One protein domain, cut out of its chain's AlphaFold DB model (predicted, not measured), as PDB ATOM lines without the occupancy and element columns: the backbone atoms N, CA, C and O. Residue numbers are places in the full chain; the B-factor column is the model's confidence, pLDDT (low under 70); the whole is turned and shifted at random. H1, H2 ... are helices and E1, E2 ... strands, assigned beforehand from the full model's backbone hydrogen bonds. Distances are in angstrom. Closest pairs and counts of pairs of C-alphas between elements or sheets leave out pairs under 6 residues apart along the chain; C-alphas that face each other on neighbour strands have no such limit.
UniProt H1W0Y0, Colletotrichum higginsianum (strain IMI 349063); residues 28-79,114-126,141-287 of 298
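What this domain is: This is residues 28 to 79, 114 to 126 and 141 to 287 of the 298 residues of a protein of Colletotrichum higginsianum (strain IMI 349063) (UniProt H1W0Y0). A twisted five-stranded sheet makes the middle: a small three-stranded sheet, E1 E2 E4, lies partly face to face with it on one face, and the long helix H4 packs on the other. H1 and H3 sit together beyond the small sheet, and H2 is at the periphery close to H4. The printed part has 212 residues, in the order E1 H1 E2 H2 E3 H3 E4 E5 E6 E7 H4 E8; the class is mixed, helices and strands. Both sheets are mixed, in the orders E3 E8 E7 E6 E5 and E1 E2 E4. The whole is compact, with a radius of gyration of the C-alphas of 17.0 A and spans of 51 by 43 by 31 A.

How they stand to each other: E1 (residues 30 to 35), H1 (51 to 65) and E2 (69 to 74) form a strand-helix-strand unit, two parallel neighbour strands with a helix between, its crossover right-handed; N 33 and O 71 are 2.8 A apart. H1 only grazes this sheet with residues 55 to 62, and touches H3 (171 to 175), closest C-alphas Gly 59 and Ile 174, 4.2 A. E4 (196 to 200) is antiparallel to E2, with N 70 and O 199 at 2.8 A. The sheets form a sandwich, two sheets face to face, with strands at 16 degrees; the closest C-alphas of E1 and E8 (280 to 286) are Ala 32 and Gly 285, 5.1 A. E5 (204 to 211), E6 (228 to 237) and E7 (240 to 248) form a meander, each strand antiparallel to the one before: N 208 and O 231 are 2.9 A apart, N 230 and O 246 2.8 A. E7, H4 (255 to 275) and E8 form a second right-handed unit, N 245 and O 282 at 2.8 A; E3 (153 to 157) is parallel to E8, N 283 and O 154 at 3.1 A. H4 makes two layers with this sheet, a helix on one face, at a height of 9.4 A, over E7 and along it at 17 degrees on the local plane. H2 (117 to 126) is close to H4 but not clearly touching, closest C-alphas Ile 121 and Ala 269, 7.0 A. Every O i to N i+4 pair is within hydrogen-bond range in H1, H3 and H4; in H2, 4 of 6.

Where its parts are: E1 begins at C-alpha 30 (160.339, -24.264, 61.643). H1 is 20.9 A long, E6 27.9 A, E7 26.5 A and H4 30.4 A. E8, 20.5 A, ends at C-alpha 286 (155.848, -34.909, 68.827).

The domain as a whole: The C-alphas farthest apart, Gly 49 and Asn 126, are 52.2 A apart. Residues 80 to 113 and 127 to 140 are not printed, with gaps of 25.7 A and 25.0 A. E1 to H1, E3 to H3, H3 to E4 and E5 to E6 are long links. Mean pLDDT of the printed part is 73.3; residues 114 to 126 and 141 to 169 are among those under 70.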
ATOM      1  N   LEU A  28     160.447 -20.541  54.707       77.88
ATOM      2  CA  LEU A  28     159.877 -20.674  56.048       77.88
ATOM      3  C   LEU A  28     160.699 -21.705  56.822       77.88
ATOM      4  O   LEU A  28     160.909 -22.824  56.343       77.88
ATOM      5  N   THR A  29     161.157 -21.330  58.011       80.69
ATOM      6  CA  THR A  29     161.968 -22.162  58.902       80.69
ATOM      7  C   THR A  29     161.177 -22.519  60.149       80.69
ATOM      8  O   THR A  29     160.617 -21.655  60.818       80.69
ATOM      9  N   VAL A  30     161.120 -23.806  60.488       82.44
ATOM     10  CA  VAL A  30     160.339 -24.264  61.643       82.44
ATOM     11  C   VAL A  30     161.077 -25.294  62.482       82.44
ATOM     12  O   VAL A  30     161.909 -26.047  61.976       82.44
ATOM     13  N   LEU A  31     160.747 -25.337  63.774       81.44
ATOM     14  CA  LEU A  31     161.354 -26.237  64.750       81.44
ATOM     15  C   LEU A  31     160.283 -26.856  65.652       81.44
ATOM     16  O   LEU A  31     159.576 -26.136  66.344       81.44
ATOM     17  N   ALA A  32     160.207 -28.185  65.710       79.06
ATOM     18  CA  ALA A  32     159.557 -28.878  66.823       79.06
ATOM     19  C   ALA A  32     160.619 -29.268  67.850       79.06
ATOM     20  O   ALA A  32     161.622 -29.888  67.492       79.06
ATOM     21  N   MET A  33     160.396 -28.954  69.122       77.19
ATOM     22  CA  MET A  33     161.296 -29.325  70.202       77.19
ATOM     23  C   MET A  33     160.528 -29.921  71.372       77.19
ATOM     24  O   MET A  33     159.747 -29.254  72.049       77.19
ATOM     25  N   ASN A  34     160.848 -31.180  71.656       73.50
ATOM     26  CA  ASN A  34     160.423 -31.802  72.888       73.50
ATOM     27  C   ASN A  34     161.247 -31.274  74.045       73.50
ATOM     28  O   ASN A  34     162.475 -31.185  73.969       73.50
ATOM     29  N   VAL A  35     160.558 -31.039  75.145       69.50
ATOM     30  CA  VAL A  35     161.148 -30.546  76.372       69.50
ATOM     31  C   VAL A  35     160.606 -31.317  77.579       69.50
ATOM     32  O   VAL A  35     159.581 -32.000  77.507       69.50
ATOM     33  N   ALA A  36     161.363 -31.312  78.674       65.00
ATOM     34  CA  ALA A  36     161.050 -32.049  79.897       65.00
ATOM     35  C   ALA A  36     160.986 -31.142  81.135       65.00
ATOM     36  O   ALA A  36     161.986 -30.925  81.817       65.00
ATOM     37  N   GLY A  37     159.826 -30.578  81.415       60.78
ATOM     38  CA  GLY A  37     159.566 -29.528  82.403       60.78
ATOM     39  C   GLY A  37     158.687 -29.935  83.579       60.78
ATOM     40  O   GLY A  37     158.163 -29.060  84.278       60.78
ATOM     41  N   LEU A  38     158.602 -31.235  83.886       63.59
ATOM     42  CA  LEU A  38     158.294 -31.626  85.258       63.59
ATOM     43  C   LEU A  38     159.382 -31.062  86.201       63.59
ATOM     44  O   LEU A  38     160.559 -31.015  85.817       63.59
ATOM     45  N   PRO A  39     159.010 -30.637  87.425       62.97
ATOM     46  CA  PRO A  39     159.963 -30.210  88.446       62.97
ATOM     47  C   PRO A  39     161.073 -31.242  88.649       62.97
ATOM     48  O   PRO A  39     160.824 -32.442  88.542       62.97
ATOM     49  N   GLU A  40     162.282 -30.798  88.992       63.94
ATOM     50  CA  GLU A  40     163.440 -31.689  89.181       63.94
ATOM     51  C   GLU A  40     163.176 -32.817  90.190       63.94
ATOM     52  O   GLU A  40     163.562 -33.959  89.944       63.94
ATOM     53  N   ILE A  41     162.407 -32.531  91.248       59.56
ATOM     54  CA  ILE A  41     161.965 -33.527  92.237       59.56
ATOM     55  C   ILE A  41     161.113 -34.658  91.634       59.56
ATOM     56  O   ILE A  41     161.114 -35.769  92.155       59.56
ATOM     57  N   LEU A  42     160.403 -34.397  90.532       59.16
ATOM     58  CA  LEU A  42     159.607 -35.392  89.807       59.16
ATOM     59  C   LEU A  42     160.373 -35.997  88.624       59.16
ATOM     60  O   LEU A  42     160.086 -37.122  88.220       59.16
ATOM     61  N   GLN A  43     161.329 -35.263  88.048       65.19
ATOM     62  CA  GLN A  43     162.040 -35.685  86.845       65.19
ATOM     63  C   GLN A  43     163.412 -35.006  86.705       65.19
ATOM     64  O   GLN A  43     163.519 -33.916  86.149       65.19
ATOM     65  N   ASN A  44     164.489 -35.690  87.095       61.03
ATOM     66  CA  ASN A  44     165.858 -35.177  86.926       61.03
ATOM     67  C   ASN A  44     166.427 -35.413  85.497       61.03
ATOM     68  O   ASN A  44     167.235 -34.643  84.998       61.03
ATOM     69  N   ASN A  45     165.960 -36.438  84.770       61.72
ATOM     70  CA  ASN A  45     166.466 -36.856  83.438       61.72
ATOM     71  C   ASN A  45     167.971 -37.177  83.348       61.72
ATOM     72  O   ASN A  45     168.442 -37.478  82.255       61.72
ATOM     73  N   ASP A  46     168.705 -37.144  84.464       64.81
ATOM     74  CA  ASP A  46     170.150 -37.392  84.545       64.81
ATOM     75  C   ASP A  46     170.968 -36.501  83.582       64.81
ATOM     76  O   ASP A  46     172.036 -36.886  83.105       64.81
ATOM     77  N   VAL A  47     170.451 -35.305  83.274       61.94
ATOM     78  CA  VAL A  47     171.134 -34.304  82.447       61.94
ATOM     79  C   VAL A  47     171.921 -33.381  83.377       61.94
ATOM     80  O   VAL A  47     171.319 -32.809  84.283       61.94
ATOM     81  N   PRO A  48     173.240 -33.204  83.177       60.25
ATOM     82  CA  PRO A  48     174.020 -32.269  83.978       60.25
ATOM     83  C   PRO A  48     173.468 -30.836  83.908       60.25
ATOM     84  O   PRO A  48     173.125 -30.349  82.830       60.25
ATOM     85  N   GLY A  49     173.455 -30.146  85.050       65.06
ATOM     86  CA  GLY A  49     173.036 -28.747  85.163       65.06
ATOM     87  C   GLY A  49     171.620 -28.556  85.711       65.06
ATOM     88  O   GLY A  49     170.831 -29.488  85.806       65.06
ATOM     89  N   ASP A  50     171.311 -27.318  86.084       78.12
ATOM     90  CA  ASP A  50     170.006 -26.932  86.623       78.12
ATOM     91  C   ASP A  50     168.987 -26.689  85.490       78.12
ATOM     92  O   ASP A  50     169.297 -26.088  84.454       78.12
ATOM     93  N   LYS A  51     167.742 -27.144  85.688       74.19
ATOM     94  CA  LYS A  51     166.659 -27.025  84.697       74.19
ATOM     95  C   LYS A  51     166.403 -25.579  84.282       74.19
ATOM     96  O   LYS A  51     166.114 -25.318  83.112       74.19
ATOM     97  N   THR A  52     166.539 -24.643  85.213       80.31
ATOM     98  CA  THR A  52     166.333 -23.214  84.963       80.31
ATOM     99  C   THR A  52     167.399 -22.669  84.005       80.31
ATOM    100  O   THR A  52     167.085 -22.043  82.992       80.31
ATOM    101  N   THR A  53     168.664 -22.997  84.254       81.31
ATOM    102  CA  THR A  53     169.811 -22.645  83.404       81.31
ATOM    103  C   THR A  53     169.719 -23.284  82.017       81.31
ATOM    104  O   THR A  53     169.964 -22.628  81.001       81.31
ATOM    105  N   ASN A  54     169.295 -24.545  81.949       76.31
ATOM    106  CA  ASN A  54     169.093 -25.242  80.680       76.31
ATOM    107  C   ASN A  54     167.961 -24.603  79.856       76.31
ATOM    108  O   ASN A  54     168.106 -24.434  78.648       76.31
ATOM    109  N   SER A  55     166.885 -24.154  80.509       80.69
ATOM    110  CA  SER A  55     165.775 -23.439  79.855       80.69
ATOM    111  C   SER A  55     166.223 -22.122  79.224       80.69
ATOM    112  O   SER A  55     165.908 -21.851  78.069       80.69
ATOM    113  N   ARG A  56     167.020 -21.326  79.949       83.94
ATOM    114  CA  ARG A  56     167.618 -20.091  79.409       83.94
ATOM    115  C   ARG A  56     168.566 -20.364  78.246       83.94
ATOM    116  O   ARG A  56     168.671 -19.588  77.302       83.94
ATOM    117  N   THR A  57     169.275 -21.484  78.297       81.69
ATOM    118  CA  THR A  57     170.158 -21.886  77.198       81.69
ATOM    119  C   THR A  57     169.347 -22.215  75.942       81.69
ATOM    120  O   THR A  57     169.711 -21.789  74.848       81.69
ATOM    121  N   ILE A  58     168.212 -22.906  76.097       81.81
ATOM    122  CA  ILE A  58     167.273 -23.185  75.004       81.81
ATOM    123  C   ILE A  58     166.719 -21.883  74.420       81.81
ATOM    124  O   ILE A  58     166.824 -21.691  73.212       81.81
ATOM    125  N   GLY A  59     166.215 -20.965  75.254       85.19
ATOM    126  CA  GLY A  59     165.724 -19.660  74.791       85.19
ATOM    127  C   GLY A  59     166.793 -18.852  74.045       85.19
ATOM    128  O   GLY A  59     166.542 -18.341  72.958       85.19
ATOM    129  N   SER A  60     168.034 -18.858  74.544       82.25
ATOM    130  CA  SER A  60     169.175 -18.231  73.858       82.25
ATOM    131  C   SER A  60     169.458 -18.862  72.488       82.25
ATOM    132  O   SER A  60     169.839 -18.162  71.550       82.25
ATOM    133  N   TYR A  61     169.284 -20.181  72.339       82.31
ATOM    134  CA  TYR A  61     169.411 -20.843  71.039       82.31
ATOM    135  C   TYR A  61     168.234 -20.553  70.114       82.31
ATOM    136  O   TYR A  61     168.468 -20.355  68.924       82.31
ATOM    137  N   PHE A  62     167.009 -20.467  70.632       87.69
ATOM    138  CA  PHE A  62     165.855 -20.036  69.845       87.69
ATOM    139  C   PHE A  62     166.090 -18.639  69.268       87.69
ATOM    140  O   PHE A  62     166.017 -18.482  68.052       87.69
ATOM    141  N   ALA A  63     166.529 -17.683  70.089       87.31
ATOM    142  CA  ALA A  63     166.899 -16.346  69.626       87.31
ATOM    143  C   ALA A  63     168.078 -16.351  68.636       87.31
ATOM    144  O   ALA A  63     168.093 -15.603  67.661       87.31
ATOM    145  N   LYS A  64     169.091 -17.198  68.871       81.56
ATOM    146  CA  LYS A  64     170.280 -17.283  68.011       81.56
ATOM    147  C   LYS A  64     169.967 -17.829  66.618       81.56
ATOM    148  O   LYS A  64     170.542 -17.343  65.645       81.56
ATOM    149  N   PHE A  65     169.151 -18.880  66.532       82.12
ATOM    150  CA  PHE A  65     168.821 -19.529  65.262       82.12
ATOM    151  C   PHE A  65     167.623 -18.882  64.564       82.12
ATOM    152  O   PHE A  65     167.555 -18.958  63.343       82.12
ATOM    153  N   ASN A  66     166.752 -18.195  65.316       84.81
ATOM    154  CA  ASN A  66     165.671 -17.353  64.808       84.81
ATOM    155  C   ASN A  66     164.784 -18.072  63.772       84.81
ATOM    156  O   ASN A  66     164.599 -17.580  62.659       84.81
ATOM    157  N   TYR A  67     164.283 -19.256  64.138       81.38
ATOM    158  CA  TYR A  67     163.294 -19.989  63.341       81.38
ATOM    159  C   TYR A  67     161.982 -19.197  63.270       81.38
ATOM    160  O   TYR A  67     161.563 -18.607  64.254       81.38
ATOM    161  N   ASP A  68     161.278 -19.217  62.146       86.69
ATOM    162  CA  ASP A  68     160.042 -18.438  61.990       86.69
ATOM    163  C   ASP A  68     158.911 -18.925  62.906       86.69
ATOM    164  O   ASP A  68     158.133 -18.119  63.430       86.69
ATOM    165  N   ILE A  69     158.819 -20.245  63.112       88.56
ATOM    166  CA  ILE A  69     157.834 -20.867  64.006       88.56
ATOM    167  C   ILE A  69     158.480 -22.008  64.797       88.56
ATOM    168  O   ILE A  69     158.984 -22.981  64.232       88.56
ATOM    169  N   ILE A  70     158.412 -21.923  66.123       86.50
ATOM    170  CA  ILE A  70     158.907 -22.942  67.047       86.50
ATOM    171  C   ILE A  70     157.729 -23.526  67.816       86.50
ATOM    172  O   ILE A  70     157.017 -22.813  68.520       86.50
ATOM    173  N   HIS A  71     157.549 -24.836  67.723       90.00
ATOM    174  CA  HIS A  71     156.628 -25.591  68.552       90.00
ATOM    175  C   HIS A  71     157.381 -26.317  69.654       90.00
ATOM    176  O   HIS A  71     158.296 -27.099  69.396       90.00
ATOM    177  N   VAL A  72     156.950 -26.087  70.884       84.38
ATOM    178  CA  VAL A  72     157.487 -26.716  72.082       84.38
ATOM    179  C   VAL A  72     156.447 -27.710  72.602       84.38
ATOM    180  O   VAL A  72     155.266 -27.361  72.708       84.38
ATOM    181  N   GLN A  73     156.868 -28.953  72.864       81.38
ATOM    182  CA  GLN A  73     156.010 -30.021  73.394       81.38
ATOM    183  C   GLN A  73     156.602 -30.663  74.648       81.38
ATOM    184  O   GLN A  73     157.725 -31.167  74.632       81.38
ATOM    185  N   GLU A  74     155.824 -30.764  75.719       72.12
ATOM    186  CA  GLU A  74     156.296 -31.407  76.943       72.12
ATOM    187  C   GLU A  74     156.071 -32.920  76.970       72.12
ATOM    188  O   GLU A  74     154.930 -33.386  76.941       72.12
ATOM    189  N   ASN A  75     157.134 -33.702  77.182       60.47
ATOM    190  CA  ASN A  75     157.033 -35.145  77.390       60.47
ATOM    191  C   ASN A  75     157.157 -35.569  78.867       60.47
ATOM    192  O   ASN A  75     158.211 -35.431  79.487       60.47
ATOM    193  N   LYS A  76     156.086 -36.174  79.400       54.72
ATOM    194  CA  LYS A  76     156.025 -36.747  80.758       54.72
ATOM    195  C   LYS A  76     156.571 -38.168  80.885       54.72
ATOM    196  O   LYS A  76     156.809 -38.624  81.997       54.72
ATOM    197  N   ASN A  77     156.731 -38.884  79.776       48.53
ATOM    198  CA  ASN A  77     156.852 -40.338  79.779       48.53
ATOM    199  C   ASN A  77     158.283 -40.807  79.452       48.53
ATOM    200  O   ASN A  77     158.508 -41.697  78.633       48.53
ATOM    201  N   GLN A  78     159.285 -40.192  80.092       43.72
ATOM    202  CA  GLN A  78     160.688 -40.607  79.970       43.72
ATOM    203  C   GLN A  78     160.981 -41.765  80.937       43.72
ATOM    204  O   GLN A  78     161.720 -41.623  81.910       43.72
ATOM    205  N   ASN A  79     160.386 -42.934  80.693       35.03
ATOM    206  CA  ASN A  79     160.769 -44.144  81.414       35.03
ATOM    207  C   ASN A  79     162.199 -44.540  80.992       35.03
ATOM    208  O   ASN A  79     162.443 -44.930  79.847       35.03
ATOM    209  N   ASP A 114     155.660 -42.193  55.886       32.91
ATOM    210  CA  ASP A 114     154.575 -42.995  56.464       32.91
ATOM    211  C   ASP A 114     153.513 -43.250  55.395       32.91
ATOM    212  O   ASP A 114     152.493 -42.568  55.288       32.91
ATOM    213  N   LEU A 115     153.822 -44.225  54.548       31.16
ATOM    214  CA  LEU A 115     153.030 -44.588  53.386       31.16
ATOM    215  C   LEU A 115     151.731 -45.339  53.721       31.16
ATOM    216  O   LEU A 115     151.075 -45.805  52.809       31.16
ATOM    217  N   TYR A 116     151.322 -45.469  54.986       32.00
ATOM    218  CA  TYR A 116     150.026 -46.083  55.317       32.00
ATOM    219  C   TYR A 116     149.102 -45.135  56.086       32.00
ATOM    220  O   TYR A 116     147.914 -45.057  55.769       32.00
ATOM    221  N   SER A 117     149.628 -44.345  57.028       34.75
ATOM    222  CA  SER A 117     148.804 -43.388  57.784       34.75
ATOM    223  C   SER A 117     148.437 -42.155  56.948       34.75
ATOM    224  O   SER A 117     147.313 -41.666  57.020       34.75
ATOM    225  N   VAL A 118     149.357 -41.679  56.098       34.88
ATOM    226  CA  VAL A 118     149.111 -40.530  55.205       34.88
ATOM    227  C   VAL A 118     148.338 -40.942  53.952       34.88
ATOM    228  O   VAL A 118     147.535 -40.163  53.442       34.88
ATOM    229  N   LEU A 119     148.493 -42.189  53.495       33.50
ATOM    230  CA  LEU A 119     147.712 -42.702  52.369       33.50
ATOM    231  C   LEU A 119     146.215 -42.780  52.692       33.50
ATOM    232  O   LEU A 119     145.422 -42.505  51.805       33.50
ATOM    233  N   ARG A 120     145.809 -42.975  53.959       35.34
ATOM    234  CA  ARG A 120     144.396 -42.812  54.357       35.34
ATOM    235  C   ARG A 120     143.912 -41.362  54.392       35.34
ATOM    236  O   ARG A 120     142.756 -41.121  54.064       35.34
ATOM    237  N   ILE A 121     144.780 -40.410  54.739       35.19
ATOM    238  CA  ILE A 121     144.466 -38.971  54.674       35.19
ATOM    239  C   ILE A 121     144.236 -38.545  53.210       35.19
ATOM    240  O   ILE A 121     143.380 -37.709  52.940       35.19
ATOM    241  N   LEU A 122     144.927 -39.176  52.252       32.41
ATOM    242  CA  LEU A 122     144.724 -38.972  50.811       32.41
ATOM    243  C   LEU A 122     143.611 -39.856  50.202       32.41
ATOM    244  O   LEU A 122     142.953 -39.430  49.252       32.41
ATOM    245  N   HIS A 123     143.353 -41.061  50.731       30.77
ATOM    246  CA  HIS A 123     142.321 -41.984  50.222       30.77
ATOM    247  C   HIS A 123     140.903 -41.464  50.418       30.77
ATOM    248  O   HIS A 123     140.059 -41.729  49.566       30.77
ATOM    249  N   VAL A 124     140.652 -40.687  51.478       37.16
ATOM    250  CA  VAL A 124     139.367 -39.987  51.664       37.16
ATOM    251  C   VAL A 124     139.110 -38.983  50.528       37.16
ATOM    252  O   VAL A 124     137.966 -38.605  50.299       37.16
ATOM    253  N   TRP A 125     140.142 -38.596  49.764       33.00
ATOM    254  CA  TRP A 125     140.040 -37.552  48.749       33.00
ATOM    255  C   TRP A 125     140.066 -38.030  47.286       33.00
ATOM    256  O   TRP A 125     139.525 -37.318  46.450       33.00
ATOM    257  N   ASN A 126     140.630 -39.204  46.940       28.22
ATOM    258  CA  ASN A 126     140.857 -39.555  45.516       28.22
ATOM    259  C   ASN A 126     140.549 -40.998  45.038       28.22
ATOM    260  O   ASN A 126     140.694 -41.252  43.848       28.22
ATOM    261  N   GLN A 141     165.603 -33.569  51.423       29.36
ATOM    262  CA  GLN A 141     164.290 -32.954  51.158       29.36
ATOM    263  C   GLN A 141     164.406 -31.455  50.812       29.36
ATOM    264  O   GLN A 141     164.727 -30.640  51.671       29.36
ATOM    265  N   HIS A 142     164.066 -31.099  49.568       23.62
ATOM    266  CA  HIS A 142     163.499 -29.794  49.211       23.62
ATOM    267  C   HIS A 142     161.970 -29.942  49.203       23.62
ATOM    268  O   HIS A 142     161.457 -30.861  48.562       23.62
ATOM    269  N   VAL A 143     161.237 -29.079  49.913       33.88
ATOM    270  CA  VAL A 143     159.762 -29.100  49.928       33.88
ATOM    271  C   VAL A 143     159.230 -27.921  49.116       33.88
ATOM    272  O   VAL A 143     159.454 -26.773  49.496       33.88
ATOM    273  N   ILE A 144     158.538 -28.232  48.010       27.88
ATOM    274  CA  ILE A 144     157.907 -27.290  47.072       27.88
ATOM    275  C   ILE A 144     156.442 -27.077  47.477       27.88
ATOM    276  O   ILE A 144     155.653 -28.017  47.441       27.88
ATOM    277  N   VAL A 145     156.061 -25.848  47.837       30.69
ATOM    278  CA  VAL A 145     154.706 -25.495  48.322       30.69
ATOM    279  C   VAL A 145     153.761 -25.124  47.164       30.69
ATOM    280  O   VAL A 145     153.199 -24.049  47.170       30.69
ATOM    281  N   SER A 146     153.570 -25.942  46.124       28.91
ATOM    282  CA  SER A 146     152.792 -25.513  44.934       28.91
ATOM    283  C   SER A 146     151.372 -24.992  45.256       28.91
ATOM    284  O   SER A 146     150.528 -25.712  45.790       28.91
ATOM    285  N   THR A 147     151.080 -23.738  44.889       33.66
ATOM    286  CA  THR A 147     149.758 -23.114  45.045       33.66
ATOM    287  C   THR A 147     148.900 -23.407  43.823       33.66
ATOM    288  O   THR A 147     148.916 -22.637  42.866       33.66
ATOM    289  N   MET A 148     148.133 -24.495  43.868       26.17
ATOM    290  CA  MET A 148     146.846 -24.623  43.169       26.17
ATOM    291  C   MET A 148     145.963 -25.628  43.912       26.17
ATOM    292  O   MET A 148     146.258 -26.819  43.886       26.17
ATOM    293  N   ASN A 149     144.898 -25.147  44.568       32.28
ATOM    294  CA  ASN A 149     143.748 -25.908  45.099       32.28
ATOM    295  C   ASN A 149     144.034 -27.235  45.835       32.28
ATOM    296  O   ASN A 149     143.153 -28.082  45.952       32.28
ATOM    297  N   SER A 150     145.246 -27.409  46.354       33.69
ATOM    298  CA  SER A 150     145.720 -28.649  46.956       33.69
ATOM    299  C   SER A 150     146.257 -28.311  48.336       33.69
ATOM    300  O   SER A 150     147.198 -27.525  48.462       33.69
ATOM    301  N   ILE A 151     145.641 -28.878  49.374       32.81
ATOM    302  CA  ILE A 151     146.117 -28.771  50.754       32.81
ATOM    303  C   ILE A 151     147.531 -29.362  50.786       32.81
ATOM    304  O   ILE A 151     147.715 -30.574  50.695       32.81
ATOM    305  N   SER A 152     148.548 -28.508  50.878       41.44
ATOM    306  CA  SER A 152     149.930 -28.956  51.055       41.44
ATOM    307  C   SER A 152     150.136 -29.260  52.535       41.44
ATOM    308  O   SER A 152     150.485 -28.359  53.283       41.44
ATOM    309  N   ILE A 153     149.868 -30.497  52.972       38.59
ATOM    310  CA  ILE A 153     150.138 -30.929  54.353       38.59
ATOM    311  C   ILE A 153     151.621 -31.266  54.470       38.59
ATOM    312  O   ILE A 153     152.094 -32.237  53.876       38.59
ATOM    313  N   ILE A 154     152.354 -30.498  55.271       46.62
ATOM    314  CA  ILE A 154     153.758 -30.791  55.559       46.62
ATOM    315  C   ILE A 154     153.852 -31.304  56.990       46.62
ATOM    316  O   ILE A 154     153.707 -30.527  57.931       46.62
ATOM    317  N   ILE A 155     154.067 -32.618  57.138       45.22
ATOM    318  CA  ILE A 155     154.282 -33.262  58.439       45.22
ATOM    319  C   ILE A 155     155.779 -33.345  58.713       45.22
ATOM    320  O   ILE A 155     156.472 -34.197  58.153       45.22
ATOM    321  N   LEU A 156     156.284 -32.482  59.595       44.91
ATOM    322  CA  LEU A 156     157.670 -32.564  60.047       44.91
ATOM    323  C   LEU A 156     157.755 -33.373  61.335       44.91
ATOM    324  O   LEU A 156     157.159 -33.044  62.362       44.91
ATOM    325  N   LYS A 157     158.532 -34.450  61.271       41.06
ATOM    326  CA  LYS A 157     158.851 -35.278  62.425       41.06
ATOM    327  C   LYS A 157     160.075 -34.717  63.126       41.06
ATOM    328  O   LYS A 157     161.098 -34.526  62.479       41.06
ATOM    329  N   ASN A 158     159.986 -34.533  64.440       39.25
ATOM    330  CA  ASN A 158     161.112 -34.080  65.245       39.25
ATOM    331  C   ASN A 158     162.311 -35.055  65.110       39.25
ATOM    332  O   ASN A 158     162.195 -36.215  65.525       39.25
ATOM    333  N   PRO A 159     163.458 -34.640  64.533       34.06
ATOM    334  CA  PRO A 159     164.651 -35.480  64.481       34.06
ATOM    335  C   PRO A 159     165.356 -35.568  65.848       34.06
ATOM    336  O   PRO A 159     166.202 -36.441  66.054       34.06
ATOM    337  N   ILE A 160     164.992 -34.707  66.807       34.91
ATOM    338  CA  ILE A 160     165.637 -34.585  68.113       34.91
ATOM    339  C   ILE A 160     164.799 -35.308  69.175       34.91
ATOM    340  O   ILE A 160     163.931 -34.746  69.834       34.91
ATOM    341  N   HIS A 161     165.112 -36.583  69.396       38.09
ATOM    342  CA  HIS A 161     164.693 -37.326  70.590       38.09
ATOM    343  C   HIS A 161     165.784 -37.284  71.673       38.09
ATOM    344  O   HIS A 161     166.222 -38.331  72.160       38.09
ATOM    345  N   HIS A 162     166.254 -36.089  72.028       35.56
ATOM    346  CA  HIS A 162     167.147 -35.906  73.171       35.56
ATOM    347  C   HIS A 162     166.355 -35.295  74.336       35.56
ATOM    348  O   HIS A 162     165.526 -34.421  74.083       35.56
ATOM    349  N   PRO A 163     166.559 -35.742  75.593       35.81
ATOM    350  CA  PRO A 163     165.985 -35.103  76.772       35.81
ATOM    351  C   PRO A 163     166.601 -33.714  76.937       35.81
ATOM    352  O   PRO A 163     167.564 -33.518  77.669       35.81
ATOM    353  N   CYS A 164     166.071 -32.743  76.211       35.97
ATOM    354  CA  CYS A 164     166.253 -31.342  76.530       35.97
ATOM    355  C   CYS A 164     165.046 -30.907  77.370       35.97
ATOM    356  O   CYS A 164     164.006 -31.557  77.378       35.97
ATOM    357  N   VAL A 165     165.239 -29.917  78.227       33.75
ATOM    358  CA  VAL A 165     164.443 -29.708  79.443       33.75
ATOM    359  C   VAL A 165     163.475 -28.529  79.217       33.75
ATOM    360  O   VAL A 165     163.879 -27.579  78.566       33.75
ATOM    361  N   CYS A 166     162.253 -28.604  79.777       44.19
ATOM    362  CA  CYS A 166     161.300 -27.506  80.080       44.19
ATOM    363  C   CYS A 166     160.153 -27.040  79.143       44.19
ATOM    364  O   CYS A 166     160.407 -26.305  78.202       44.19
ATOM    365  N   ASP A 167     158.890 -27.232  79.572       39.56
ATOM    366  CA  ASP A 167     157.718 -26.394  79.221       39.56
ATOM    367  C   ASP A 167     156.747 -26.131  80.404       39.56
ATOM    368  O   ASP A 167     156.418 -24.976  80.681       39.56
ATOM    369  N   PHE A 168     156.321 -27.143  81.184       51.81
ATOM    370  CA  PHE A 168     155.202 -26.983  82.141       51.81
ATOM    371  C   PHE A 168     155.415 -25.885  83.188       51.81
ATOM    372  O   PHE A 168     154.517 -25.083  83.432       51.81
ATOM    373  N   ASN A 169     156.596 -25.847  83.806       61.53
ATOM    374  CA  ASN A 169     156.895 -24.923  84.909       61.53
ATOM    375  C   ASN A 169     158.029 -23.940  84.604       61.53
ATOM    376  O   ASN A 169     158.373 -23.119  85.446       61.53
ATOM    377  N   TYR A 170     158.629 -24.033  83.419       70.75
ATOM    378  CA  TYR A 170     159.905 -23.379  83.128       70.75
ATOM    379  C   TYR A 170     159.895 -22.578  81.815       70.75
ATOM    380  O   TYR A 170     160.915 -21.993  81.454       70.75
ATOM    381  N   HIS A 171     158.749 -22.491  81.127       74.62
ATOM    382  CA  HIS A 171     158.565 -21.653  79.935       74.62
ATOM    383  C   HIS A 171     159.002 -20.197  80.172       74.62
ATOM    384  O   HIS A 171     159.610 -19.595  79.293       74.62
ATOM    385  N   ALA A 172     158.789 -19.656  81.381       82.75
ATOM    386  CA  ALA A 172     159.226 -18.310  81.750       82.75
ATOM    387  C   ALA A 172     160.735 -18.101  81.523       82.75
ATOM    388  O   ALA A 172     161.139 -17.077  80.984       82.75
ATOM    389  N   TYR A 173     161.567 -19.097  81.833       83.75
ATOM    390  CA  TYR A 173     163.018 -19.013  81.660       83.75
ATOM    391  C   TYR A 173     163.467 -19.163  80.203       83.75
ATOM    392  O   TYR A 173     164.482 -18.588  79.813       83.75
ATOM    393  N   ILE A 174     162.710 -19.899  79.381       83.06
ATOM    394  CA  ILE A 174     162.900 -19.872  77.923       83.06
ATOM    395  C   ILE A 174     162.613 -18.449  77.429       83.06
ATOM    396  O   ILE A 174     163.434 -17.845  76.745       83.06
ATOM    397  N   TYR A 175     161.485 -17.877  77.851       87.44
ATOM    398  CA  TYR A 175     161.016 -16.558  77.427       87.44
ATOM    399  C   TYR A 175     161.891 -15.392  77.900       87.44
ATOM    400  O   TYR A 175     161.883 -14.352  77.245       87.44
ATOM    401  N   GLU A 176     162.650 -15.560  78.989       89.50
ATOM    402  CA  GLU A 176     163.638 -14.584  79.478       89.50
ATOM    403  C   GLU A 176     164.786 -14.338  78.487       89.50
ATOM    404  O   GLU A 176     165.386 -13.265  78.498       89.50
ATOM    405  N   THR A 177     165.126 -15.331  77.663       89.62
ATOM    406  CA  THR A 177     166.312 -15.295  76.781       89.62
ATOM    407  C   THR A 177     165.992 -15.479  75.302       89.62
ATOM    408  O   THR A 177     166.840 -15.228  74.449       89.62
ATOM    409  N   ASP A 178     164.768 -15.893  74.999       91.62
ATOM    410  CA  ASP A 178     164.198 -15.863  73.664       91.62
ATOM    411  C   ASP A 178     163.773 -14.434  73.265       91.62
ATOM    412  O   ASP A 178     163.411 -13.625  74.125       91.62
ATOM    413  N   ASN A 179     163.734 -14.127  71.965       95.12
ATOM    414  CA  ASN A 179     163.318 -12.823  71.430       95.12
ATOM    415  C   ASN A 179     162.211 -12.887  70.355       95.12
ATOM    416  O   ASN A 179     161.942 -11.861  69.729       95.12
ATOM    417  N   HIS A 180     161.543 -14.032  70.163       95.94
ATOM    418  CA  HIS A 180     160.398 -14.120  69.258       95.94
ATOM    419  C   HIS A 180     159.256 -13.224  69.771       95.94
ATOM    420  O   HIS A 180     158.849 -13.374  70.933       95.94
ATOM    421  N   PRO A 181     158.736 -12.302  68.940       96.56
ATOM    422  CA  PRO A 181     157.772 -11.286  69.357       96.56
ATOM    423  C   PRO A 181     156.400 -11.853  69.725       96.56
ATOM    424  O   PRO A 181     155.701 -11.255  70.543       96.56
ATOM    425  N   TYR A 182     156.020 -13.004  69.165       96.50
ATOM    426  CA  TYR A 182     154.716 -13.608  69.404       96.50
ATOM    427  C   TYR A 182     154.869 -14.948  70.123       96.50
ATOM    428  O   TYR A 182     155.628 -15.825  69.702       96.50
ATOM    429  N   ARG A 183     154.151 -15.111  71.243       93.50
ATOM    430  CA  ARG A 183     154.193 -16.325  72.082       93.50
ATOM    431  C   ARG A 183     152.795 -16.716  72.546       93.50
ATOM    432  O   ARG A 183     152.030 -15.866  72.996       93.50
ATOM    433  N   THR A 184     152.454 -17.999  72.467       91.81
ATOM    434  CA  THR A 184     151.200 -18.483  73.056       91.81
ATOM    435  C   THR A 184     151.294 -18.428  74.572       91.81
ATOM    436  O   THR A 184     152.295 -18.860  75.142       91.81
ATOM    437  N   ALA A 185     150.235 -17.979  75.244       88.50
ATOM    438  CA  ALA A 185     150.143 -18.125  76.693       88.50
ATOM    439  C   ALA A 185     150.182 -19.611  77.076       88.50
ATOM    440  O   ALA A 185     149.548 -20.429  76.405       88.50
ATOM    441  N   THR A 186     150.875 -19.958  78.161       84.75
ATOM    442  CA  THR A 186     150.858 -21.326  78.697       84.75
ATOM    443  C   THR A 186     149.453 -21.712  79.171       84.75
ATOM    444  O   THR A 186     148.716 -20.893  79.716       84.75
ATOM    445  N   SER A 187     149.082 -22.982  79.006       85.25
ATOM    446  CA  SER A 187     147.848 -23.548  79.580       85.25
ATOM    447  C   SER A 187     147.984 -23.957  81.061       85.25
ATOM    448  O   SER A 187     147.093 -24.605  81.599       85.25
ATOM    449  N   GLY A 188     149.105 -23.622  81.707       80.44
ATOM    450  CA  GLY A 188     149.395 -23.950  83.104       80.44
ATOM    451  C   GLY A 188     150.322 -25.156  83.278       80.44
ATOM    452  O   GLY A 188     150.716 -25.811  82.313       80.44
ATOM    453  N   GLY A 189     150.686 -25.435  84.530       74.81
ATOM    454  CA  GLY A 189     151.517 -26.579  84.900       74.81
ATOM    455  C   GLY A 189     150.727 -27.887  84.992       74.81
ATOM    456  O   GLY A 189     149.513 -27.942  84.791       74.81
ATOM    457  N   VAL A 190     151.415 -28.969  85.342       69.38
ATOM    458  CA  VAL A 190     150.777 -30.264  85.626       69.38
ATOM    459  C   VAL A 190     149.849 -30.149  86.844       69.38
ATOM    460  O   VAL A 190     150.276 -29.576  87.845       69.38
ATOM    461  N   PRO A 191     148.626 -30.721  86.815       73.38
ATOM    462  CA  PRO A 191     148.023 -31.566  85.769       73.38
ATOM    463  C   PRO A 191     147.146 -30.830  84.739       73.38
ATOM    464  O   PRO A 191     146.526 -31.478  83.899       73.38
ATOM    465  N   PHE A 192     147.068 -29.504  84.793       79.94
ATOM    466  CA  PHE A 192     146.090 -28.721  84.029       79.94
ATOM    467  C   PHE A 192     146.577 -28.300  82.640       79.94
ATOM    468  O   PHE A 192     145.765 -28.048  81.757       79.94
ATOM    469  N   GLY A 193     147.890 -28.236  82.429       82.81
ATOM    470  CA  GLY A 193     148.465 -27.823  81.157       82.81
ATOM    471  C   GLY A 193     148.501 -28.918  80.096       82.81
ATOM    472  O   GLY A 193     148.745 -30.088  80.387       82.81
ATOM    473  N   SER A 194     148.380 -28.508  78.837       84.62
ATOM    474  CA  SER A 194     148.645 -29.353  77.664       84.62
ATOM    475  C   SER A 194     150.136 -29.606  77.421       84.62
ATOM    476  O   SER A 194     150.490 -30.628  76.836       84.62
ATOM    477  N   GLY A 195     151.005 -28.698  77.882       83.38
ATOM    478  CA  GLY A 195     152.436 -28.723  77.565       83.38
ATOM    479  C   GLY A 195     152.704 -28.433  76.087       83.38
ATOM    480  O   GLY A 195     153.609 -29.027  75.509       83.38
ATOM    481  N   LEU A 196     151.845 -27.622  75.458       89.38
ATOM    482  CA  LEU A 196     151.976 -27.174  74.076       89.38
ATOM    483  C   LEU A 196     152.069 -25.653  74.042       89.38
ATOM    484  O   LEU A 196     151.117 -24.954  74.421       89.38
ATOM    485  N   ASN A 197     153.192 -25.159  73.532       91.25
ATOM    486  CA  ASN A 197     153.422 -23.741  73.309       91.25
ATOM    487  C   ASN A 197     154.049 -23.490  71.935       91.25
ATOM    488  O   ASN A 197     154.750 -24.341  71.385       91.25
ATOM    489  N   THR A 198     153.797 -22.302  71.397       93.19
ATOM    490  CA  THR A 198     154.349 -21.832  70.128       93.19
ATOM    491  C   THR A 198     155.013 -20.475  70.326       93.19
ATOM    492  O   THR A 198     154.441 -19.590  70.965       93.19
ATOM    493  N   LEU A 199     156.212 -20.321  69.767       94.44
ATOM    494  CA  LEU A 199     156.912 -19.047  69.610       94.44
ATOM    495  C   LEU A 199     157.007 -18.742  68.112       94.44
ATOM    496  O   LEU A 199     157.234 -19.659  67.322       94.44
ATOM    497  N   SER A 200     156.818 -17.488  67.706       94.75
ATOM    498  CA  SER A 200     156.882 -17.112  66.293       94.75
ATOM    499  C   SER A 200     157.367 -15.683  66.064       94.75
ATOM    500  O   SER A 200     157.140 -14.783  66.876       94.75
ATOM    501  N   ASN A 201     158.004 -15.484  64.908       95.38
ATOM    502  CA  ASN A 201     158.293 -14.171  64.330       95.38
ATOM    503  C   ASN A 201     157.083 -13.539  63.630       95.38
ATOM    504  O   ASN A 201     157.130 -12.367  63.261       95.38
ATOM    505  N   HIS A 202     156.002 -14.299  63.470       95.19
ATOM    506  CA  HIS A 202     154.796 -13.897  62.769       95.19
ATOM    507  C   HIS A 202     153.608 -13.843  63.724       95.19
ATOM    508  O   HIS A 202     153.468 -14.688  64.608       95.19
ATOM    509  N   ASP A 203     152.746 -12.851  63.514       96.75
ATOM    510  CA  ASP A 203     151.496 -12.727  64.257       96.75
ATOM    511  C   ASP A 203     150.514 -13.836  63.857       96.75
ATOM    512  O   ASP A 203     150.625 -14.432  62.777       96.75
ATOM    513  N   TRP A 204     149.514 -14.086  64.691       97.00
ATOM    514  CA  TRP A 204     148.486 -15.084  64.421       97.00
ATOM    515  C   TRP A 204     147.106 -14.662  64.900       97.00
ATOM    516  O   TRP A 204     146.932 -13.790  65.746       97.00
ATOM    517  N   VAL A 205     146.108 -15.363  64.376       97.00
ATOM    518  CA  VAL A 205     144.713 -15.288  64.812       97.00
ATOM    519  C   VAL A 205     144.175 -16.689  65.101       97.00
ATOM    520  O   VAL A 205     144.836 -17.691  64.812       97.00
ATOM    521  N   ASP A 206     142.981 -16.745  65.692       96.44
ATOM    522  CA  ASP A 206     142.192 -17.970  65.874       96.44
ATOM    523  C   ASP A 206     142.944 -19.092  66.611       96.44
ATOM    524  O   ASP A 206     142.908 -20.260  66.224       96.44
ATOM    525  N   PHE A 207     143.680 -18.729  67.669       97.38
ATOM    526  CA  PHE A 207     144.415 -19.698  68.475       97.38
ATOM    527  C   PHE A 207     143.465 -20.588  69.286       97.38
ATOM    528  O   PHE A 207     142.723 -20.094  70.132       97.38
ATOM    529  N   GLU A 208     143.581 -21.901  69.103       97.56
ATOM    530  CA  GLU A 208     142.758 -22.907  69.773       97.56
ATOM    531  C   GLU A 208     143.596 -24.033  70.383       97.56
ATOM    532  O   GLU A 208     144.662 -24.405  69.880       97.56
ATOM    533  N   ARG A 209     143.087 -24.612  71.476       96.62
ATOM    534  CA  ARG A 209     143.681 -25.758  72.182       96.62
ATOM    535  C   ARG A 209     142.690 -26.908  72.227       96.62
ATOM    536  O   ARG A 209     141.676 -26.831  72.915       96.62
ATOM    537  N   VAL A 210     143.023 -28.003  71.556       96.56
ATOM    538  CA  VAL A 210     142.132 -29.153  71.407       96.56
ATOM    539  C   VAL A 210     142.722 -30.353  72.131       96.56
ATOM    540  O   VAL A 210     143.770 -30.874  71.754       96.56
ATOM    541  N   LYS A 211     142.032 -30.805  73.181       95.12
ATOM    542  CA  LYS A 211     142.389 -32.022  73.917       95.12
ATOM    543  C   LYS A 211     142.083 -33.265  73.074       95.12
ATOM    544  O   LYS A 211     141.071 -33.313  72.370       95.12
ATOM    545  N   TRP A 212     142.917 -34.294  73.197       95.69
ATOM    546  CA  TRP A 212     142.630 -35.603  72.618       95.69
ATOM    547  C   TRP A 212     141.331 -36.204  73.166       95.69
ATOM    548  O   TRP A 212     141.106 -36.212  74.380       95.69
ATOM    549  N   SER A 213     140.496 -36.734  72.270       95.38
ATOM    550  CA  SER A 213     139.295 -37.496  72.630       95.38
ATOM    551  C   SER A 213     139.638 -38.882  73.184       95.38
ATOM    552  O   SER A 213     138.949 -39.376  74.074       95.38
ATOM    553  N   GLN A 214     140.732 -39.475  72.699       91.50
ATOM    554  CA  GLN A 214     141.266 -40.759  73.141       91.50
ATOM    555  C   GLN A 214     142.722 -40.616  73.604       91.50
ATOM    556  O   GLN A 214     143.539 -39.969  72.950       91.50
ATOM    557  N   CYS A 215     143.049 -41.252  74.725       91.88
ATOM    558  CA  CYS A 215     144.394 -41.353  75.288       91.88
ATOM    559  C   CYS A 215     144.575 -42.736  75.932       91.88
ATOM    560  O   CYS A 215     143.588 -43.418  76.221       91.88
ATOM    561  N   SER A 216     145.820 -43.131  76.173       85.31
ATOM    562  CA  SER A 216     146.208 -44.373  76.836       85.31
ATOM    563  C   SER A 216     147.036 -44.090  78.090       85.31
ATOM    564  O   SER A 216     147.763 -43.106  78.198       85.31
ATOM    565  N   ASN A 217     146.932 -44.986  79.068       84.81
ATOM    566  CA  ASN A 217     147.848 -45.052  80.207       84.81
ATOM    567  C   ASN A 217     148.625 -46.387  80.222       84.81
ATOM    568  O   ASN A 217     149.245 -46.724  81.226       84.81
ATOM    569  N   ALA A 218     148.598 -47.170  79.135       74.44
ATOM    570  CA  ALA A 218     149.188 -48.509  79.104       74.44
ATOM    571  C   ALA A 218     150.714 -48.482  79.297       74.44
ATOM    572  O   ALA A 218     151.244 -49.253  80.094       74.44
ATOM    573  N   SER A 219     151.414 -47.532  78.664       68.31
ATOM    574  CA  SER A 219     152.846 -47.291  78.915       68.31
ATOM    575  C   SER A 219     153.141 -46.136  79.884       68.31
ATOM    576  O   SER A 219     154.309 -45.765  80.049       68.31
ATOM    577  N   GLY A 220     152.133 -45.505  80.496       70.50
ATOM    578  CA  GLY A 220     152.349 -44.358  81.383       70.50
ATOM    579  C   GLY A 220     151.090 -43.585  81.767       70.50
ATOM    580  O   GLY A 220     150.119 -44.158  82.235       70.50
ATOM    581  N   ALA A 221     151.144 -42.259  81.663       72.19
ATOM    582  CA  ALA A 221     150.157 -41.363  82.269       72.19
ATOM    583  C   ALA A 221     149.661 -40.275  81.299       72.19
ATOM    584  O   ALA A 221     149.440 -39.130  81.711       72.19
ATOM    585  N   ASP A 222     149.534 -40.594  80.007       74.12
ATOM    586  CA  ASP A 222     149.187 -39.606  78.979       74.12
ATOM    587  C   ASP A 222     147.781 -39.016  79.190       74.12
ATOM    588  O   ASP A 222     147.576 -37.830  78.924       74.12
ATOM    589  N   CYS A 223     146.857 -39.763  79.807       82.69
ATOM    590  CA  CYS A 223     145.532 -39.258  80.177       82.69
ATOM    591  C   CYS A 223     145.513 -38.326  81.406       82.69
ATOM    592  O   CYS A 223     144.491 -37.688  81.665       82.69
ATOM    593  N   LEU A 224     146.604 -38.228  82.183       78.12
ATOM    594  CA  LEU A 224     146.669 -37.399  83.404       78.12
ATOM    595  C   LEU A 224     146.983 -35.917  83.129       78.12
ATOM    596  O   LEU A 224     147.218 -35.139  84.053       78.12
ATOM    597  N   THR A 225     147.026 -35.522  81.860       74.12
ATOM    598  CA  THR A 225     147.094 -34.126  81.409       74.12
ATOM    599  C   THR A 225     146.241 -33.950  80.168       74.12
ATOM    600  O   THR A 225     146.023 -34.922  79.444       74.12
ATOM    601  N   PRO A 226     145.774 -32.731  79.862       84.50
ATOM    602  CA  PRO A 226     145.085 -32.459  78.609       84.50
ATOM    603  C   PRO A 226     146.065 -32.405  77.426       84.50
ATOM    604  O   PRO A 226     146.228 -31.361  76.799       84.50
ATOM    605  N   LYS A 227     146.718 -33.534  77.110       86.75
ATOM    606  CA  LYS A 227     147.455 -33.695  75.851       86.75
ATOM    607  C   LYS A 227     146.519 -33.476  74.667       86.75
ATOM    608  O   LYS A 227     145.312 -33.720  74.761       86.75
ATOM    609  N   GLY A 228     147.081 -32.997  73.568       93.31
ATOM    610  CA  GLY A 228     146.283 -32.512  72.460       93.31
ATOM    611  C   GLY A 228     147.113 -31.983  71.303       93.31
ATOM    612  O   GLY A 228     148.292 -32.321  71.136       93.31
ATOM    613  N   PHE A 229     146.481 -31.083  70.565       95.62
ATOM    614  CA  PHE A 229     147.133 -30.189  69.625       95.62
ATOM    615  C   PHE A 229     146.666 -28.746  69.831       95.62
ATOM    616  O   PHE A 229     145.630 -28.491  70.450       95.62
ATOM    617  N   THR A 230     147.430 -27.796  69.303       97.44
ATOM    618  CA  THR A 230     146.978 -26.415  69.123       97.44
ATOM    619  C   THR A 230     146.793 -26.114  67.651       97.44
ATOM    620  O   THR A 230     147.571 -26.602  66.834       97.44
ATOM    621  N   PHE A 231     145.831 -25.257  67.342       98.00
ATOM    622  CA  PHE A 231     145.640 -24.655  66.029       98.00
ATOM    623  C   PHE A 231     145.875 -23.145  66.124       98.00
ATOM    624  O   PHE A 231     145.561 -22.533  67.142       98.00
ATOM    625  N   MET A 232     146.437 -22.551  65.077       97.81
ATOM    626  CA  MET A 232     146.461 -21.102  64.867       97.81
ATOM    627  C   MET A 232     146.608 -20.793  63.384       97.81
ATOM    628  O   MET A 232     147.229 -21.560  62.647       97.81
ATOM    629  N   ARG A 233     146.114 -19.634  62.961       97.12
ATOM    630  CA  ARG A 233     146.332 -19.118  61.611       97.12
ATOM    631  C   ARG A 233     147.411 -18.040  61.650       97.12
ATOM    632  O   ARG A 233     147.177 -16.939  62.141       97.12
ATOM    633  N   VAL A 234     148.603 -18.371  61.156       95.00
ATOM    634  CA  VAL A 234     149.797 -17.513  61.197       95.00
ATOM    635  C   VAL A 234     149.874 -16.643  59.948       95.00
ATOM    636  O   VAL A 234     149.755 -17.139  58.824       95.00
ATOM    637  N   ARG A 235     150.099 -15.340  60.136       93.81
ATOM    638  CA  ARG A 235     150.255 -14.356  59.060       93.81
ATOM    639  C   ARG A 235     151.721 -14.240  58.652       93.81
ATOM    640  O   ARG A 235     152.478 -13.479  59.249       93.81
ATOM    641  N   LEU A 236     152.120 -14.944  57.597       86.31
ATOM    642  CA  LEU A 236     153.499 -14.877  57.092       86.31
ATOM    643  C   LEU A 236     153.809 -13.516  56.457       86.31
ATOM    644  O   LEU A 236     154.900 -12.977  56.623       86.31
ATOM    645  N   ALA A 237     152.829 -12.951  55.748       84.94
ATOM    646  CA  ALA A 237     152.887 -11.626  55.139       84.94
ATOM    647  C   ALA A 237     151.469 -11.061  54.952       84.94
ATOM    648  O   ALA A 237     150.464 -11.698  55.279       84.94
ATOM    649  N   GLU A 238     151.344  -9.847  54.420       82.19
ATOM    650  CA  GLU A 238     150.034  -9.301  54.068       82.19
ATOM    651  C   GLU A 238     149.309 -10.184  53.041       82.19
ATOM    652  O   GLU A 238     149.826 -10.450  51.961       82.19
ATOM    653  N   GLY A 239     148.124 -10.680  53.415       83.25
ATOM    654  CA  GLY A 239     147.330 -11.594  52.588       83.25
ATOM    655  C   GLY A 239     147.851 -13.036  52.510       83.25
ATOM    656  O   GLY A 239     147.191 -13.863  51.890       83.25
ATOM    657  N   VAL A 240     148.984 -13.363  53.147       84.50
ATOM    658  CA  VAL A 240     149.587 -14.705  53.115       84.50
ATOM    659  C   VAL A 240     149.466 -15.357  54.485       84.50
ATOM    660  O   VAL A 240     150.069 -14.902  55.460       84.50
ATOM    661  N   TRP A 241     148.707 -16.449  54.536       86.06
ATOM    662  CA  TRP A 241     148.367 -17.158  55.763       86.06
ATOM    663  C   TRP A 241     148.694 -18.643  55.661       86.06
ATOM    664  O   TRP A 241     148.581 -19.245  54.591       86.06
ATOM    665  N   VAL A 242     149.065 -19.233  56.793       88.94
ATOM    666  CA  VAL A 242     149.228 -20.678  56.951       88.94
ATOM    667  C   VAL A 242     148.558 -21.122  58.245       88.94
ATOM    668  O   VAL A 242     148.706 -20.488  59.288       88.94
ATOM    669  N   ASP A 243     147.812 -22.214  58.166       94.81
ATOM    670  CA  ASP A 243     147.185 -22.863  59.308       94.81
ATOM    671  C   ASP A 243     148.193 -23.817  59.945       94.81
ATOM    672  O   ASP A 243     148.697 -24.733  59.294       94.81
ATOM    673  N   VAL A 244     148.524 -23.589  61.212       93.38
ATOM    674  CA  VAL A 244     149.648 -24.235  61.888       93.38
ATOM    675  C   VAL A 244     149.165 -25.078  63.061       93.38
ATOM    676  O   VAL A 244     148.406 -24.612  63.912       93.38
ATOM    677  N   TYR A 245     149.649 -26.319  63.111       94.00
ATOM    678  CA  TYR A 245     149.250 -27.333  64.077       94.00
ATOM    679  C   TYR A 245     150.451 -27.849  64.878       94.00
ATOM    680  O   TYR A 245     151.313 -28.543  64.332       94.00
ATOM    681  N   ASN A 246     150.451 -27.576  66.189       92.69
ATOM    682  CA  ASN A 246     151.394 -28.140  67.160       92.69
ATOM    683  C   ASN A 246     150.753 -29.349  67.836       92.69
ATOM    684  O   ASN A 246     149.746 -29.172  68.514       92.69
ATOM    685  N   LEU A 247     151.319 -30.547  67.710       89.62
ATOM    686  CA  LEU A 247     150.751 -31.764  68.306       89.62
ATOM    687  C   LEU A 247     151.716 -32.479  69.245       89.62
ATOM    688  O   LEU A 247     152.926 -32.507  69.021       89.62
ATOM    689  N   HIS A 248     151.148 -33.137  70.255       88.12
ATOM    690  CA  HIS A 248     151.845 -34.125  71.069       88.12
ATOM    691  C   HIS A 248     150.943 -35.340  71.302       88.12
ATOM    692  O   HIS A 248     150.106 -35.349  72.207       88.12
ATOM    693  N   THR A 249     151.113 -36.378  70.485       85.62
ATOM    694  CA  THR A 249     150.269 -37.582  70.538       85.62
ATOM    695  C   THR A 249     150.681 -38.531  71.659       85.62
ATOM    696  O   THR A 249     151.753 -38.397  72.254       85.62
ATOM    697  N   ASP A 250     149.841 -39.530  71.906       83.25
ATOM    698  CA  ASP A 250     150.046 -40.589  72.893       83.25
ATOM    699  C   ASP A 250     151.435 -41.258  72.805       83.25
ATOM    700  O   ASP A 250     151.928 -41.522  71.700       83.25
ATOM    701  N   ALA A 251     152.098 -41.499  73.942       79.06
ATOM    702  CA  ALA A 251     153.445 -42.069  74.019       79.06
ATOM    703  C   ALA A 251     153.399 -43.584  74.280       79.06
ATOM    704  O   ALA A 251     152.361 -44.148  74.553       79.06
ATOM    705  N   GLY A 252     154.535 -44.278  74.170       74.56
ATOM    706  CA  GLY A 252     154.581 -45.727  74.415       74.56
ATOM    707  C   GLY A 252     154.474 -46.609  73.169       74.56
ATOM    708  O   GLY A 252     154.653 -46.154  72.023       74.56
ATOM    709  N   THR A 253     154.323 -47.907  73.427       79.69
ATOM    710  CA  THR A 253     154.418 -49.003  72.445       79.69
ATOM    711  C   THR A 253     153.379 -50.100  72.637       79.69
ATOM    712  O   THR A 253     153.328 -50.982  71.784       79.69
ATOM    713  N   GLU A 254     152.590 -50.065  73.708       77.56
ATOM    714  CA  GLU A 254     151.539 -51.056  73.935       77.56
ATOM    715  C   GLU A 254     150.389 -50.845  72.945       77.56
ATOM    716  O   GLU A 254     150.240 -49.776  72.347       77.56
ATOM    717  N   THR A 255     149.558 -51.870  72.764       83.44
ATOM    718  CA  THR A 255     148.456 -51.852  71.790       83.44
ATOM    719  C   THR A 255     147.534 -50.641  71.966       83.44
ATOM    720  O   THR A 255     147.197 -49.983  70.979       83.44
ATOM    721  N   ASP A 256     147.193 -50.294  73.208       83.44
ATOM    722  CA  ASP A 256     146.309 -49.164  73.510       83.44
ATOM    723  C   ASP A 256     146.970 -47.809  73.223       83.44
ATOM    724  O   ASP A 256     146.302 -46.896  72.738       83.44
ATOM    725  N   ASP A 257     148.289 -47.691  73.415       80.38
ATOM    726  CA  ASP A 257     149.049 -46.482  73.070       80.38
ATOM    727  C   ASP A 257     149.047 -46.251  71.553       80.38
ATOM    728  O   ASP A 257     148.924 -45.128  71.055       80.38
ATOM    729  N   LEU A 258     149.189 -47.336  70.784       80.38
ATOM    730  CA  LEU A 258     149.160 -47.290  69.324       80.38
ATOM    731  C   LEU A 258     147.762 -46.928  68.810       80.38
ATOM    732  O   LEU A 258     147.647 -46.102  67.901       80.38
ATOM    733  N   ALA A 259     146.714 -47.502  69.406       82.25
ATOM    734  CA  ALA A 259     145.329 -47.187  69.073       82.25
ATOM    735  C   ALA A 259     144.987 -45.722  69.396       82.25
ATOM    736  O   ALA A 259     144.463 -45.012  68.533       82.25
ATOM    737  N   ALA A 260     145.353 -45.243  70.590       84.50
ATOM    738  CA  ALA A 260     145.157 -43.854  71.000       84.50
ATOM    739  C   ALA A 260     145.882 -42.887  70.060       84.50
ATOM    740  O   ALA A 260     145.288 -41.933  69.562       84.50
ATOM    741  N   ARG A 261     147.141 -43.174  69.720       84.44
ATOM    742  CA  ARG A 261     147.914 -42.352  68.786       84.44
ATOM    743  C   ARG A 261     147.308 -42.289  67.394       84.44
ATOM    744  O   ARG A 261     147.279 -41.213  66.801       84.44
ATOM    745  N   ASN A 262     146.830 -43.419  66.874       83.88
ATOM    746  CA  ASN A 262     146.131 -43.437  65.593       83.88
ATOM    747  C   ASN A 262     144.876 -42.552  65.654       83.88
ATOM    748  O   ASN A 262     144.673 -41.710  64.782       83.88
ATOM    749  N   SER A 263     144.088 -42.659  66.732       85.12
ATOM    750  CA  SER A 263     142.939 -41.777  66.961       85.12
ATOM    751  C   SER A 263     143.335 -40.300  67.063       85.12
ATOM    752  O   SER A 263     142.601 -39.456  66.557       85.12
ATOM    753  N   ASN A 264     144.472 -39.960  67.680       88.81
ATOM    754  CA  ASN A 264     144.940 -38.572  67.772       88.81
ATOM    755  C   ASN A 264     145.237 -37.986  66.386       88.81
ATOM    756  O   ASN A 264     144.836 -36.864  66.089       88.81
ATOM    757  N   LEU A 265     145.915 -38.750  65.523       86.00
ATOM    758  CA  LEU A 265     146.228 -38.309  64.162       86.00
ATOM    759  C   LEU A 265     144.966 -38.171  63.299       86.00
ATOM    760  O   LEU A 265     144.863 -37.208  62.542       86.00
ATOM    761  N   HIS A 266     143.986 -39.066  63.459       83.81
ATOM    762  CA  HIS A 266     142.671 -38.904  62.832       83.81
ATOM    763  C   HIS A 266     141.958 -37.637  63.315       83.81
ATOM    764  O   HIS A 266     141.482 -36.868  62.489       83.81
ATOM    765  N   GLN A 267     141.979 -37.349  64.619       92.38
ATOM    766  CA  GLN A 267     141.371 -36.132  65.164       92.38
ATOM    767  C   GLN A 267     141.999 -34.850  64.582       92.38
ATOM    768  O   GLN A 267     141.280 -33.890  64.315       92.38
ATOM    769  N   VAL A 268     143.318 -34.827  64.347       87.38
ATOM    770  CA  VAL A 268     143.980 -33.704  63.651       87.38
ATOM    771  C   VAL A 268     143.518 -33.609  62.196       87.38
ATOM    772  O   VAL A 268     143.199 -32.516  61.735       87.38
ATOM    773  N   ALA A 269     143.452 -34.731  61.472       83.88
ATOM    774  CA  ALA A 269     143.008 -34.750  60.076       83.88
ATOM    775  C   ALA A 269     141.552 -34.268  59.917       83.88
ATOM    776  O   ALA A 269     141.256 -33.477  59.017       83.88
ATOM    777  N   ASP A 270     140.667 -34.680  60.824       85.12
ATOM    778  CA  ASP A 270     139.274 -34.232  60.860       85.12
ATOM    779  C   ASP A 270     139.189 -32.728  61.155       85.12
ATOM    780  O   ASP A 270     138.451 -31.999  60.490       85.12
ATOM    781  N   TYR A 271     140.003 -32.228  62.096       93.44
ATOM    782  CA  TYR A 271     140.053 -30.800  62.409       93.44
ATOM    783  C   TYR A 271     140.569 -29.968  61.230       93.44
ATOM    784  O   TYR A 271     139.983 -28.931  60.924       93.44
ATOM    785  N   ILE A 272     141.612 -30.427  60.532       87.44
ATOM    786  CA  ILE A 272     142.120 -29.788  59.307       87.44
ATOM    787  C   ILE A 272     141.020 -29.726  58.245       87.44
ATOM    788  O   ILE A 272     140.800 -28.674  57.645       87.44
ATOM    789  N   SER A 273     140.296 -30.828  58.042       84.69
ATOM    790  CA  SER A 273     139.218 -30.900  57.050       84.69
ATOM    791  C   SER A 273     138.085 -29.918  57.359       84.69
ATOM    792  O   SER A 273     137.536 -29.303  56.447       84.69
ATOM    793  N   ALA A 274     137.761 -29.738  58.641       88.56
ATOM    794  CA  ALA A 274     136.695 -28.844  59.084       88.56
ATOM    795  C   ALA A 274     137.100 -27.358  59.123       88.56
ATOM    796  O   ALA A 274     136.250 -26.501  58.897       88.56
ATOM    797  N   ASN A 275     138.370 -27.040  59.407       91.75
ATOM    798  CA  ASN A 275     138.791 -25.672  59.757       91.75
ATOM    799  C   ASN A 275     139.785 -25.034  58.770       91.75
ATOM    800  O   ASN A 275     139.946 -23.811  58.764       91.75
ATOM    801  N   SER A 276     140.432 -25.834  57.919       88.38
ATOM    802  CA  SER A 276     141.520 -25.390  57.034       88.38
ATOM    803  C   SER A 276     141.244 -25.621  55.546       88.38
ATOM    804  O   SER A 276     142.164 -25.572  54.728       88.38
ATOM    805  N   ALA A 277     139.986 -25.859  55.166       84.75
ATOM    806  CA  ALA A 277     139.603 -26.026  53.770       84.75
ATOM    807  C   ALA A 277     140.018 -24.799  52.933       84.75
ATOM    808  O   ALA A 277     139.610 -23.673  53.208       84.75
ATOM    809  N   GLY A 278     140.842 -25.031  51.909       79.12
ATOM    810  CA  GLY A 278     141.353 -23.982  51.022       79.12
ATOM    811  C   GLY A 278     142.586 -23.223  51.531       79.12
ATOM    812  O   GLY A 278     143.124 -22.418  50.775       79.12
ATOM    813  N   ASN A 279     143.077 -23.498  52.745       81.88
ATOM    814  CA  ASN A 279     144.281 -22.869  53.295       81.88
ATOM    815  C   ASN A 279     145.511 -23.780  53.183       81.88
ATOM    816  O   ASN A 279     145.406 -25.007  53.142       81.88
ATOM    817  N   ALA A 280     146.701 -23.174  53.167       84.69
ATOM    818  CA  ALA A 280     147.949 -23.906  53.373       84.69
ATOM    819  C   ALA A 280     148.018 -24.406  54.822       84.69
ATOM    820  O   ALA A 280     147.639 -23.674  55.736       84.69
ATOM    821  N   VAL A 281     148.518 -25.628  55.033       84.06
ATOM    822  CA  VAL A 281     148.512 -26.287  56.346       84.06
ATOM    823  C   VAL A 281     149.902 -26.806  56.702       84.06
ATOM    824  O   VAL A 281     150.509 -27.574  55.959       84.06
ATOM    825  N   LEU A 282     150.389 -26.453  57.885       84.19
ATOM    826  CA  LEU A 282     151.646 -26.937  58.433       84.19
ATOM    827  C   LEU A 282     151.387 -27.706  59.730       84.19
ATOM    828  O   LEU A 282     150.841 -27.158  60.681       84.19
ATOM    829  N   VAL A 283     151.803 -28.973  59.786       84.19
ATOM    830  CA  VAL A 283     151.578 -29.846  60.946       84.19
ATOM    831  C   VAL A 283     152.912 -30.362  61.456       84.19
ATOM    832  O   VAL A 283     153.621 -31.075  60.754       84.19
ATOM    833  N   PHE A 284     153.291 -30.044  62.687       82.75
ATOM    834  CA  PHE A 284     154.554 -30.537  63.230       82.75
ATOM    835  C   PHE A 284     154.533 -30.624  64.751       82.75
ATOM    836  O   PHE A 284     153.793 -29.927  65.438       82.75
ATOM    837  N   GLY A 285     155.338 -31.536  65.287       81.69
ATOM    838  CA  GLY A 285     155.414 -31.767  66.725       81.69
ATOM    839  C   GLY A 285     155.829 -33.185  67.086       81.69
ATOM    840  O   GLY A 285     156.397 -33.922  66.268       81.69
ATOM    841  N   ASP A 286     155.542 -33.575  68.326       80.12
ATOM    842  CA  ASP A 286     155.848 -34.909  68.827       80.12
ATOM    843  C   ASP A 286     154.749 -35.904  68.462       80.12
ATOM    844  O   ASP A 286     153.760 -36.089  69.171       80.12
ATOM    845  N   THR A 287     154.954 -36.614  67.360       79.44
ATOM    846  CA  THR A 287     154.091 -37.745  66.987       79.44
ATOM    847  C   THR A 287     154.321 -38.985  67.860       79.44
ATOM    848  O   THR A 287     153.694 -40.018  67.633       79.44
TER     849      THR A 287